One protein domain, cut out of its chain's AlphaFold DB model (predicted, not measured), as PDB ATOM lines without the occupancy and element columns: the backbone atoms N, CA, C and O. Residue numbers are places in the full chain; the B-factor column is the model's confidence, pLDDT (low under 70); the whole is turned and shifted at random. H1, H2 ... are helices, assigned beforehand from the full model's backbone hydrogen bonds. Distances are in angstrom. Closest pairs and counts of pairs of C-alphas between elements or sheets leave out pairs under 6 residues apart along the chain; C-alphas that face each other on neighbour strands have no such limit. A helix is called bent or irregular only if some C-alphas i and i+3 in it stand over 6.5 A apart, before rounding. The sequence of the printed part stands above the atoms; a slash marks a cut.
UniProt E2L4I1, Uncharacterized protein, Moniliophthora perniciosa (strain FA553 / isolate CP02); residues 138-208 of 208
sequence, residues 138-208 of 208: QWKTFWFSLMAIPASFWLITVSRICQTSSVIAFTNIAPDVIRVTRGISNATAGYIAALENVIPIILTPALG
ATOM      1  N   GLN A 138     137.459  76.953  31.264       63.09
ATOM      2  CA  GLN A 138     137.900  77.722  32.427       63.09
ATOM      3  C   GLN A 138     137.320  77.185  33.735       63.09
ATOM      4  O   GLN A 138     138.010  77.229  34.750       63.09
ATOM      5  N   TRP A 139     136.107  76.621  33.722       63.34
ATOM      6  CA  TRP A 139     135.513  76.008  34.914       63.34
ATOM      7  C   TRP A 139     136.326  74.812  35.404       63.34
ATOM      8  O   TRP A 139     136.573  74.702  36.602       63.34
ATOM      9  N   LYS A 140     136.819  73.958  34.498       65.38
ATOM     10  CA  LYS A 140     137.669  72.816  34.873       65.38
ATOM     11  C   LYS A 140     139.020  73.266  35.432       65.38
ATOM     12  O   LYS A 140     139.436  72.771  36.475       65.38
ATOM     13  N   THR A 141     139.676  74.238  34.793       65.50
ATOM     14  CA  THR A 141     140.947  74.803  35.286       65.50
ATOM     15  C   THR A 141     140.774  75.542  36.613       65.50
ATOM     16  O   THR A 141     141.659  75.476  37.465       65.50
ATOM     17  N   PHE A 142     139.635  76.209  36.813       70.75
ATOM     18  CA  PHE A 142     139.283  76.847  38.075       70.75
ATOM     19  C   PHE A 142     139.093  75.803  39.173       70.75
ATOM     20  O   PHE A 142     139.790  75.886  40.171       70.75
ATOM     21  N   TRP A 143     138.252  74.784  38.965       71.19
ATOM     22  CA  TRP A 143     138.041  73.695  39.931       71.19
ATOM     23  C   TRP A 143     139.334  72.947  40.277       71.19
ATOM     24  O   TRP A 143     139.584  72.659  41.445       71.19
ATOM     25  N   PHE A 144     140.193  72.702  39.286       70.94
ATOM     26  CA  PHE A 144     141.492  72.070  39.505       70.94
ATOM     27  C   PHE A 144     142.454  72.977  40.287       70.94
ATOM     28  O   PHE A 144     143.088  72.532  41.238       70.94
ATOM     29  N   SER A 145     142.513  74.270  39.948       67.88
ATOM     30  CA  SER A 145     143.303  75.250  40.709       67.88
ATOM     31  C   SER A 145     142.769  75.437  42.125       67.88
ATOM     32  O   SER A 145     143.549  75.676  43.033       67.88
ATOM     33  N   LEU A 146     141.459  75.305  42.324       72.12
ATOM     34  CA  LEU A 146     140.778  75.430  43.609       72.12
ATOM     35  C   LEU A 146     141.120  74.247  44.536       72.12
ATOM     36  O   LEU A 146     141.380  74.452  45.722       72.12
ATOM     37  N   MET A 147     141.205  73.032  43.979       70.19
ATOM     38  CA  MET A 147     141.669  71.829  44.687       70.19
ATOM     39  C   MET A 147     143.187  71.793  44.915       70.19
ATOM     40  O   MET A 147     143.634  71.136  45.849       70.19
ATOM     41  N   ALA A 148     143.981  72.497  44.103       77.06
ATOM     42  CA  ALA A 148     145.436  72.579  44.273       77.06
ATOM     43  C   ALA A 148     145.870  73.490  45.441       77.06
ATOM     44  O   ALA A 148     147.049  73.520  45.798       77.06
ATOM     45  N   ILE A 149     144.943  74.245  46.039       80.94
ATOM     46  CA  ILE A 149     145.233  75.131  47.169       80.94
ATOM     47  C   ILE A 149     145.291  74.301  48.470       80.94
ATOM     48  O   ILE A 149     144.396  73.485  48.702       80.94
ATOM     49  N   PRO A 150     146.288  74.517  49.355       84.44
ATOM     50  CA  PRO A 150     146.432  73.769  50.605       84.44
ATOM     51  C   PRO A 150     145.158  73.751  51.459       84.44
ATOM     52  O   PRO A 150     144.480  74.769  51.605       84.44
ATOM     53  N   ALA A 151     144.874  72.618  52.108       80.62
ATOM     54  CA  ALA A 151     143.700  72.453  52.976       80.62
ATOM     55  C   ALA A 151     143.625  73.496  54.115       80.62
ATOM     56  O   ALA A 151     142.537  73.877  54.545       80.62
ATOM     57  N   SER A 152     144.771  74.020  54.563       83.50
ATOM     58  CA  SER A 152     144.848  75.098  55.556       83.50
ATOM     59  C   SER A 152     144.179  76.395  55.087       83.50
ATOM     60  O   SER A 152     143.488  77.046  55.869       83.50
ATOM     61  N   PHE A 153     144.302  76.750  53.806       84.69
ATOM     62  CA  PHE A 153     143.627  77.918  53.238       84.69
ATOM     63  C   PHE A 153     142.102  77.752  53.245       84.69
ATOM     64  O   PHE A 153     141.372  78.692  53.570       84.69
ATOM     65  N   TRP A 154     141.618  76.546  52.937       87.62
ATOM     66  CA  TRP A 154     140.191  76.224  52.961       87.62
ATOM     67  C   TRP A 154     139.606  76.311  54.365       87.62
ATOM     68  O   TRP A 154     138.572  76.950  54.549       87.62
ATOM     69  N   LEU A 155     140.299  75.762  55.366       86.94
ATOM     70  CA  LEU A 155     139.867  75.836  56.764       86.94
ATOM     71  C   LEU A 155     139.783  77.282  57.268       86.94
ATOM     72  O   LEU A 155     138.798  77.659  57.903       86.94
ATOM     73  N   ILE A 156     140.772  78.118  56.937       89.25
ATOM     74  CA  ILE A 156     140.753  79.543  57.296       89.25
ATOM     75  C   ILE A 156     139.583  80.253  56.609       89.25
ATOM     76  O   ILE A 156     138.851  81.006  57.251       89.25
ATOM     77  N   THR A 157     139.372  79.994  55.319       86.38
ATOM     78  CA  THR A 157     138.304  80.635  54.540       86.38
ATOM     79  C   THR A 157     136.921  80.265  55.075       86.38
ATOM     80  O   THR A 157     136.101  81.151  55.321       86.38
ATOM     81  N   VAL A 158     136.673  78.980  55.335       88.38
ATOM     82  CA  VAL A 158     135.409  78.499  55.914       88.38
ATOM     83  C   VAL A 158     135.185  79.092  57.303       88.38
ATOM     84  O   VAL A 158     134.088  79.565  57.596       88.38
ATOM     85  N   SER A 159     136.228  79.151  58.136       88.81
ATOM     86  CA  SER A 159     136.151  79.776  59.460       88.81
ATOM     87  C   SER A 159     135.757  81.254  59.372       88.81
ATOM     88  O   SER A 159     134.869  81.706  60.097       88.81
ATOM     89  N   ARG A 160     136.332  82.010  58.428       83.69
ATOM     90  CA  ARG A 160     135.970  83.419  58.206       83.69
ATOM     91  C   ARG A 160     134.538  83.596  57.717       83.69
ATOM     92  O   ARG A 160     133.848  84.501  58.189       83.69
ATOM     93  N   ILE A 161     134.073  82.733  56.818       86.19
ATOM     94  CA  ILE A 161     132.680  82.759  56.354       86.19
ATOM     95  C   ILE A 161     131.735  82.473  57.527       86.19
ATOM     96  O   ILE A 161     130.786  83.221  57.731       86.19
ATOM     97  N   CYS A 162     132.034  81.466  58.351       90.31
ATOM     98  CA  CYS A 162     131.224  81.112  59.518       90.31
ATOM     99  C   CYS A 162     131.153  82.253  60.549       90.31
ATOM    100  O   CYS A 162     130.064  82.627  60.989       90.31
ATOM    101  N   GLN A 163     132.299  82.868  60.867       84.62
ATOM    102  CA  GLN A 163     132.370  84.022  61.773       84.62
ATOM    103  C   GLN A 163     131.496  85.179  61.279       84.62
ATOM    104  O   GLN A 163     130.685  85.709  62.034       84.62
ATOM    105  N   THR A 164     131.626  85.549  60.003       80.00
ATOM    106  CA  THR A 164     130.891  86.694  59.444       80.00
ATOM    107  C   THR A 164     129.388  86.413  59.377       80.00
ATOM    108  O   THR A 164     128.585  87.281  59.714       80.00
ATOM    109  N   SER A 165     128.995  85.189  59.012       82.25
ATOM    110  CA  SER A 165     127.591  84.769  58.987       82.25
ATOM    111  C   SER A 165     126.943  84.805  60.370       82.25
ATOM    112  O   SER A 165     125.812  85.268  60.489       82.25
ATOM    113  N   SER A 166     127.660  84.369  61.412       85.25
ATOM    114  CA  SER A 166     127.164  84.405  62.794       85.25
ATOM    115  C   SER A 166     126.867  85.836  63.252       85.25
ATOM    116  O   SER A 166     125.780  86.115  63.754       85.25
ATOM    117  N   VAL A 167     127.788  86.770  62.984       79.88
ATOM    118  CA  VAL A 167     127.606  88.190  63.325       79.88
ATOM    119  C   VAL A 167     126.394  88.781  62.599       79.88
ATOM    120  O   VAL A 167     125.561  89.427  63.227       79.88
ATOM    121  N   ILE A 168     126.243  88.515  61.298       78.44
ATOM    122  CA  ILE A 168     125.107  89.027  60.512       78.44
ATOM    123  C   ILE A 168     123.776  88.462  61.028       78.44
ATOM    124  O   ILE A 168     122.804  89.204  61.163       78.44
ATOM    125  N   ALA A 169     123.723  87.161  61.327       82.12
ATOM    126  CA  ALA A 169     122.526  86.525  61.871       82.12
ATOM    127  C   ALA A 169     122.143  87.119  63.233       82.12
ATOM    128  O   ALA A 169     120.970  87.412  63.462       82.12
ATOM    129  N   PHE A 170     123.131  87.360  64.101       79.06
ATOM    130  CA  PHE A 170     122.902  87.978  65.401       79.06
ATOM    131  C   PHE A 170     122.351  89.396  65.261       79.06
ATOM    132  O   PHE A 170     121.307  89.690  65.831       79.06
ATOM    133  N   THR A 171     122.961  90.245  64.432       75.31
ATOM    134  CA  THR A 171     122.494  91.625  64.234       75.31
ATOM    135  C   THR A 171     121.067  91.696  63.670       75.31
ATOM    136  O   THR A 171     120.325  92.617  64.001       75.31
ATOM    137  N   ASN A 172     120.648  90.723  62.851       72.00
ATOM    138  CA  ASN A 172     119.282  90.675  62.317       72.00
ATOM    139  C   ASN A 172     118.235  90.232  63.356       72.00
ATOM    140  O   ASN A 172     117.089  90.657  63.269       72.00
ATOM    141  N   ILE A 173     118.611  89.390  64.325       78.50
ATOM    142  CA  ILE A 173     117.689  88.788  65.307       78.50
ATOM    143  C   ILE A 173     117.724  89.522  66.664       78.50
ATOM    144  O   ILE A 173     116.741  89.515  67.407       78.50
ATOM    145  N   ALA A 174     118.829  90.197  66.987       71.06
ATOM    146  CA  ALA A 174     119.026  90.963  68.216       71.06
ATOM    147  C   ALA A 174     117.869  91.924  68.565       71.06
ATOM    148  O   ALA A 174     117.415  91.880  69.713       71.06
ATOM    149  N   PRO A 175     117.337  92.759  67.644       63.69
ATOM    150  CA  PRO A 175     116.241  93.666  67.987       63.69
ATOM    151  C   PRO A 175     114.964  92.927  68.421       63.69
ATOM    152  O   PRO A 175     114.305  93.365  69.367       63.69
ATOM    153  N   ASP A 176     114.651  91.780  67.813       68.31
ATOM    154  CA  ASP A 176     113.484  90.964  68.179       68.31
ATOM    155  C   ASP A 176     113.675  90.260  69.527       68.31
ATOM    156  O   ASP A 176     112.767  90.233  70.360       68.31
ATOM    157  N   VAL A 177     114.880  89.756  69.804       70.81
ATOM    158  CA  VAL A 177     115.205  89.133  71.098       70.81
ATOM    159  C   VAL A 177     115.119  90.152  72.235       70.81
ATOM    160  O   VAL A 177     114.551  89.867  73.294       70.81
ATOM    161  N   ILE A 178     115.633  91.365  72.024       67.31
ATOM    162  CA  ILE A 178     115.563  92.453  73.010       67.31
ATOM    163  C   ILE A 178     114.107  92.873  73.248       67.31
ATOM    164  O   ILE A 178     113.720  93.115  74.397       67.31
ATOM    165  N   ARG A 179     113.279  92.892  72.196       64.50
ATOM    166  CA  ARG A 179     111.841  93.171  72.290       64.50
ATOM    167  C   ARG A 179     111.117  92.141  73.162       64.50
ATOM    168  O   ARG A 179     110.402  92.535  74.082       64.50
ATOM    169  N   VAL A 180     111.322  90.848  72.903       69.31
ATOM    170  CA  VAL A 180     110.630  89.752  73.611       69.31
ATOM    171  C   VAL A 180     111.073  89.645  75.072       69.31
ATOM    172  O   VAL A 180     110.259  89.346  75.939       69.31
ATOM    173  N   THR A 181     112.343  89.936  75.365       66.00
ATOM    174  CA  THR A 181     112.909  89.717  76.707       66.00
ATOM    175  C   THR A 181     112.735  90.925  77.635       66.00
ATOM    176  O   THR A 181     112.738  90.761  78.852       66.00
ATOM    177  N   ARG A 182     112.597  92.150  77.097       53.41
ATOM    178  CA  ARG A 182     112.500  93.379  77.913       53.41
ATOM    179  C   ARG A 182     111.194  94.161  77.768       53.41
ATOM    180  O   ARG A 182     110.941  95.009  78.613       53.41
ATOM    181  N   GLY A 183     110.364  93.912  76.750       57.59
ATOM    182  CA  GLY A 183     109.072  94.598  76.591       57.59
ATOM    183  C   GLY A 183     109.162  96.122  76.384       57.59
ATOM    184  O   GLY A 183     108.200  96.832  76.659       57.59
ATOM    185  N   ILE A 184     110.311  96.642  75.930       56.16
ATOM    186  CA  ILE A 184     110.582  98.085  75.769       56.16
ATOM    187  C   ILE A 184     110.316  98.547  74.318       56.16
ATOM    188  O   ILE A 184     110.444  97.768  73.376       56.16
ATOM    189  N   SER A 185     109.955  99.830  74.164       58.78
ATOM    190  CA  SER A 185     109.711 100.567  72.907       58.78
ATOM    191  C   SER A 185     110.795 100.389  71.822       58.78
ATOM    192  O   SER A 185     111.985 100.268  72.127       58.78
ATOM    193  N   ASN A 186     110.370 100.435  70.550       55.53
ATOM    194  CA  ASN A 186     111.173 100.179  69.341       55.53
ATOM    195  C   ASN A 186     112.441 101.053  69.245       55.53
ATOM    196  O   ASN A 186     113.483 100.566  68.800       55.53
ATOM    197  N   ALA A 187     112.382 102.302  69.719       55.12
ATOM    198  CA  ALA A 187     113.497 103.247  69.716       55.12
ATOM    199  C   ALA A 187     114.731 102.686  70.428       55.12
ATOM    200  O   ALA A 187     115.841 102.704  69.896       55.12
ATOM    201  N   THR A 188     114.538 102.147  71.634       56.06
ATOM    202  CA  THR A 188     115.635 101.712  72.508       56.06
ATOM    203  C   THR A 188     116.326 100.461  71.962       56.06
ATOM    204  O   THR A 188     117.541 100.327  72.090       56.06
ATOM    205  N   ALA A 189     115.583  99.575  71.289       55.78
ATOM    206  CA  ALA A 189     116.152  98.400  70.626       55.78
ATOM    207  C   ALA A 189     117.054  98.794  69.440       55.78
ATOM    208  O   ALA A 189     118.135  98.225  69.273       55.78
ATOM    209  N   GLY A 190     116.666  99.824  68.676       57.03
ATOM    210  CA  GLY A 190     117.495 100.387  67.606       57.03
ATOM    211  C   GLY A 190     118.804 101.002  68.116       57.03
ATOM    212  O   GLY A 190     119.854 100.816  67.500       57.03
ATOM    213  N   TYR A 191     118.777 101.664  69.279       59.50
ATOM    214  CA  TYR A 191     119.988 102.198  69.919       59.50
ATOM    215  C   TYR A 191     120.943 101.101  70.414       59.50
ATOM    216  O   TYR A 191     122.158 101.252  70.286       59.50
ATOM    217  N   ILE A 192     120.427  99.979  70.930       61.53
ATOM    218  CA  ILE A 192     121.271  98.854  71.369       61.53
ATOM    219  C   ILE A 192     121.929  98.155  70.171       61.53
ATOM    220  O   ILE A 192     123.125  97.880  70.212       61.53
ATOM    221  N   ALA A 193     121.208  97.961  69.065       57.12
ATOM    222  CA  ALA A 193     121.803  97.431  67.834       57.12
ATOM    223  C   ALA A 193     122.860  98.386  67.230       57.12
ATOM    224  O   ALA A 193     123.834  97.957  66.607       57.12
ATOM    225  N   ALA A 194     122.712  99.701  67.432       59.66
ATOM    226  CA  ALA A 194     123.718 100.674  67.016       59.66
ATOM    227  C   ALA A 194     125.015 100.571  67.842       59.66
ATOM    228  O   ALA A 194     126.097 100.728  67.273       59.66
ATOM    229  N   LEU A 195     124.927 100.244  69.140       63.97
ATOM    230  CA  LEU A 195     126.090 100.064  70.023       63.97
ATOM    231  C   LEU A 195     127.031  98.943  69.552       63.97
ATOM    232  O   LEU A 195     128.246  99.083  69.686       63.97
ATOM    233  N   GLU A 196     126.514  97.883  68.925       63.84
ATOM    234  CA  GLU A 196     127.342  96.794  68.373       63.84
ATOM    235  C   GLU A 196     128.324  97.283  67.298       63.84
ATOM    236  O   GLU A 196     129.440  96.780  67.187       63.84
ATOM    237  N   ASN A 197     127.942  98.312  66.538       63.75
ATOM    238  CA  ASN A 197     128.793  98.891  65.500       63.75
ATOM    239  C   ASN A 197     129.803  99.907  66.057       63.75
ATOM    240  O   ASN A 197     130.761 100.248  65.367       63.75
ATOM    241  N   VAL A 198     129.631 100.376  67.297       66.31
ATOM    242  CA  VAL A 198     130.565 101.307  67.955       66.31
ATOM    243  C   VAL A 198     131.853 100.593  68.367       66.31
ATOM    244  O   VAL A 198     132.939 101.157  68.229       66.31
ATOM    245  N   ILE A 199     131.753  99.334  68.803       68.44
ATOM    246  CA  ILE A 199     132.901  98.521  69.227       68.44
ATOM    247  C   ILE A 199     133.979  98.448  68.132       68.44
ATOM    248  O   ILE A 199     135.110  98.855  68.404       68.44
ATOM    249  N   PRO A 200     133.690  98.017  66.887       65.75
ATOM    250  CA  PRO A 200     134.709  97.965  65.844       65.75
ATOM    251  C   PRO A 200     135.238  99.349  65.449       65.75
ATOM    252  O   PRO A 200     136.398  99.442  65.064       65.75
ATOM    253  N   ILE A 201     134.464 100.433  65.579       66.00
ATOM    254  CA  ILE A 201     134.935 101.796  65.261       66.00
ATOM    255  C   ILE A 201     136.077 102.225  66.192       66.00
ATOM    256  O   ILE A 201     137.004 102.895  65.734       66.00
ATOM    257  N   ILE A 202     136.020 101.825  67.466       68.19
ATOM    258  CA  ILE A 202     137.022 102.159  68.488       68.19
ATOM    259  C   ILE A 202     138.159 101.128  68.506       68.19
ATOM    260  O   ILE A 202     139.323 101.500  68.637       68.19
ATOM    261  N   LEU A 203     137.852  99.836  68.336       63.28
ATOM    262  CA  LEU A 203     138.862  98.773  68.390       63.28
ATOM    263  C   LEU A 203     139.757  98.720  67.143       63.28
ATOM    264  O   LEU A 203     140.932  98.384  67.256       63.28
ATOM    265  N   THR A 204     139.220  99.039  65.960       69.44
ATOM    266  CA  THR A 204     139.979  98.998  64.694       69.44
ATOM    267  C   THR A 204     141.197  99.933  64.683       69.44
ATOM    268  O   THR A 204     142.247  99.478  64.237       69.44
ATOM    269  N   PRO A 205     141.130 101.190  65.172       62.56
ATOM    270  CA  PRO A 205     142.319 102.036  65.295       62.56
ATOM    271  C   PRO A 205     143.217 101.668  66.485       62.56
ATOM    272  O   PRO A 205     144.400 101.974  66.449       62.56
ATOM    273  N   ALA A 206     142.687 101.022  67.532       66.62
ATOM    274  CA  ALA A 206     143.473 100.636  68.710       66.62
ATOM    275  C   ALA A 206     144.340  99.381  68.487       66.62
ATOM    276  O   ALA A 206     145.377  99.228  69.124       66.62
ATOM    277  N   LEU A 207     143.902  98.478  67.605       60.84
ATOM    278  CA  LEU A 207     144.603  97.238  67.242       60.84
ATOM    279  C   LEU A 207     145.321  97.330  65.881       60.84
ATOM    280  O   LEU A 207     145.833  96.316  65.402       60.84
ATOM    281  N   GLY A 208     145.263  98.502  65.238       52.94
ATOM    282  CA  GLY A 208     145.772  98.778  63.893       52.94
ATOM    283  C   GLY A 208     147.239  99.169  63.850       52.94
ATOM    284  O   GLY A 208     147.703  99.840  64.795       52.94
TER     285      GLY A 208
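This is residues 138 to 208 of the 208 residues of an uncharacterized protein of Moniliophthora perniciosa (strain FA553 / isolate CP02) (UniProt E2L4I1). A long helix, H2, and a helix that folds back from its far end, H3, make a narrow V, with the short bent arm H2b at its closed tip. A short helix, H1, turns off the open end of H2a, and its residues 138 to 145 stick out. The printed part has 71 residues, with three named helices in the order H1, H2, H3 and no named strand; its class is all helix. It is extended, with a radius of gyration of the C-alphas of 19.2 A and spans of 55 by 31 by 20 A.

Find C-alpha 138 at (137.900, 77.722, 32.427); from there H1, residues 138 to 147, runs 14.1 A. H2, residues 151 to 182, was assigned as one helix by its hydrogen bonds, but is bent: C-alphas 172 and 175 are 7.1 A apart. Its arm H2a, residues 151 to 172, starts at C-alpha 151 (143.700, 72.453, 52.976) and runs 31.9 A; H2b, residues 175 to 182, runs 10.6 A. H3, residues 186 to 206, runs 32.3 A to C-alpha 206 at (143.473, 100.636, 68.710); it is neither bent nor irregular, but only just: C-alphas 202 and 205 are 6.2 A apart.

Look first at H1, which is apart from H2a, H2b and H3. H2a and H2b stand at a steep tilt of 57 degrees. H2b and H3 touch, with residues 186 to 193 of H3 alone; their closest C-alphas, of Pro 175 and Ala 189, are 5.4 A apart. They run opposite ways at a steep tilt of 63 degrees. H2a and H3 are close but not clearly touching, their closest C-alphas those of Thr 171 and Ala 193, 6.9 A apart. They run opposite ways at a shallow tilt of 34.6 degrees, only just short of steep. Each O i to N i+4 pair is within hydrogen-bond range in H1, H2a and H2b, against 9 of 17 in H3.

The two C-alphas farthest apart, of Thr 141 and Gly 183, are 55.8 A apart. The printed part has no cut, and both links are tight. Read the B-factor column for a mean pLDDT of 70.7 over the printed part; 38 residues are under 70, among them 178 to 208.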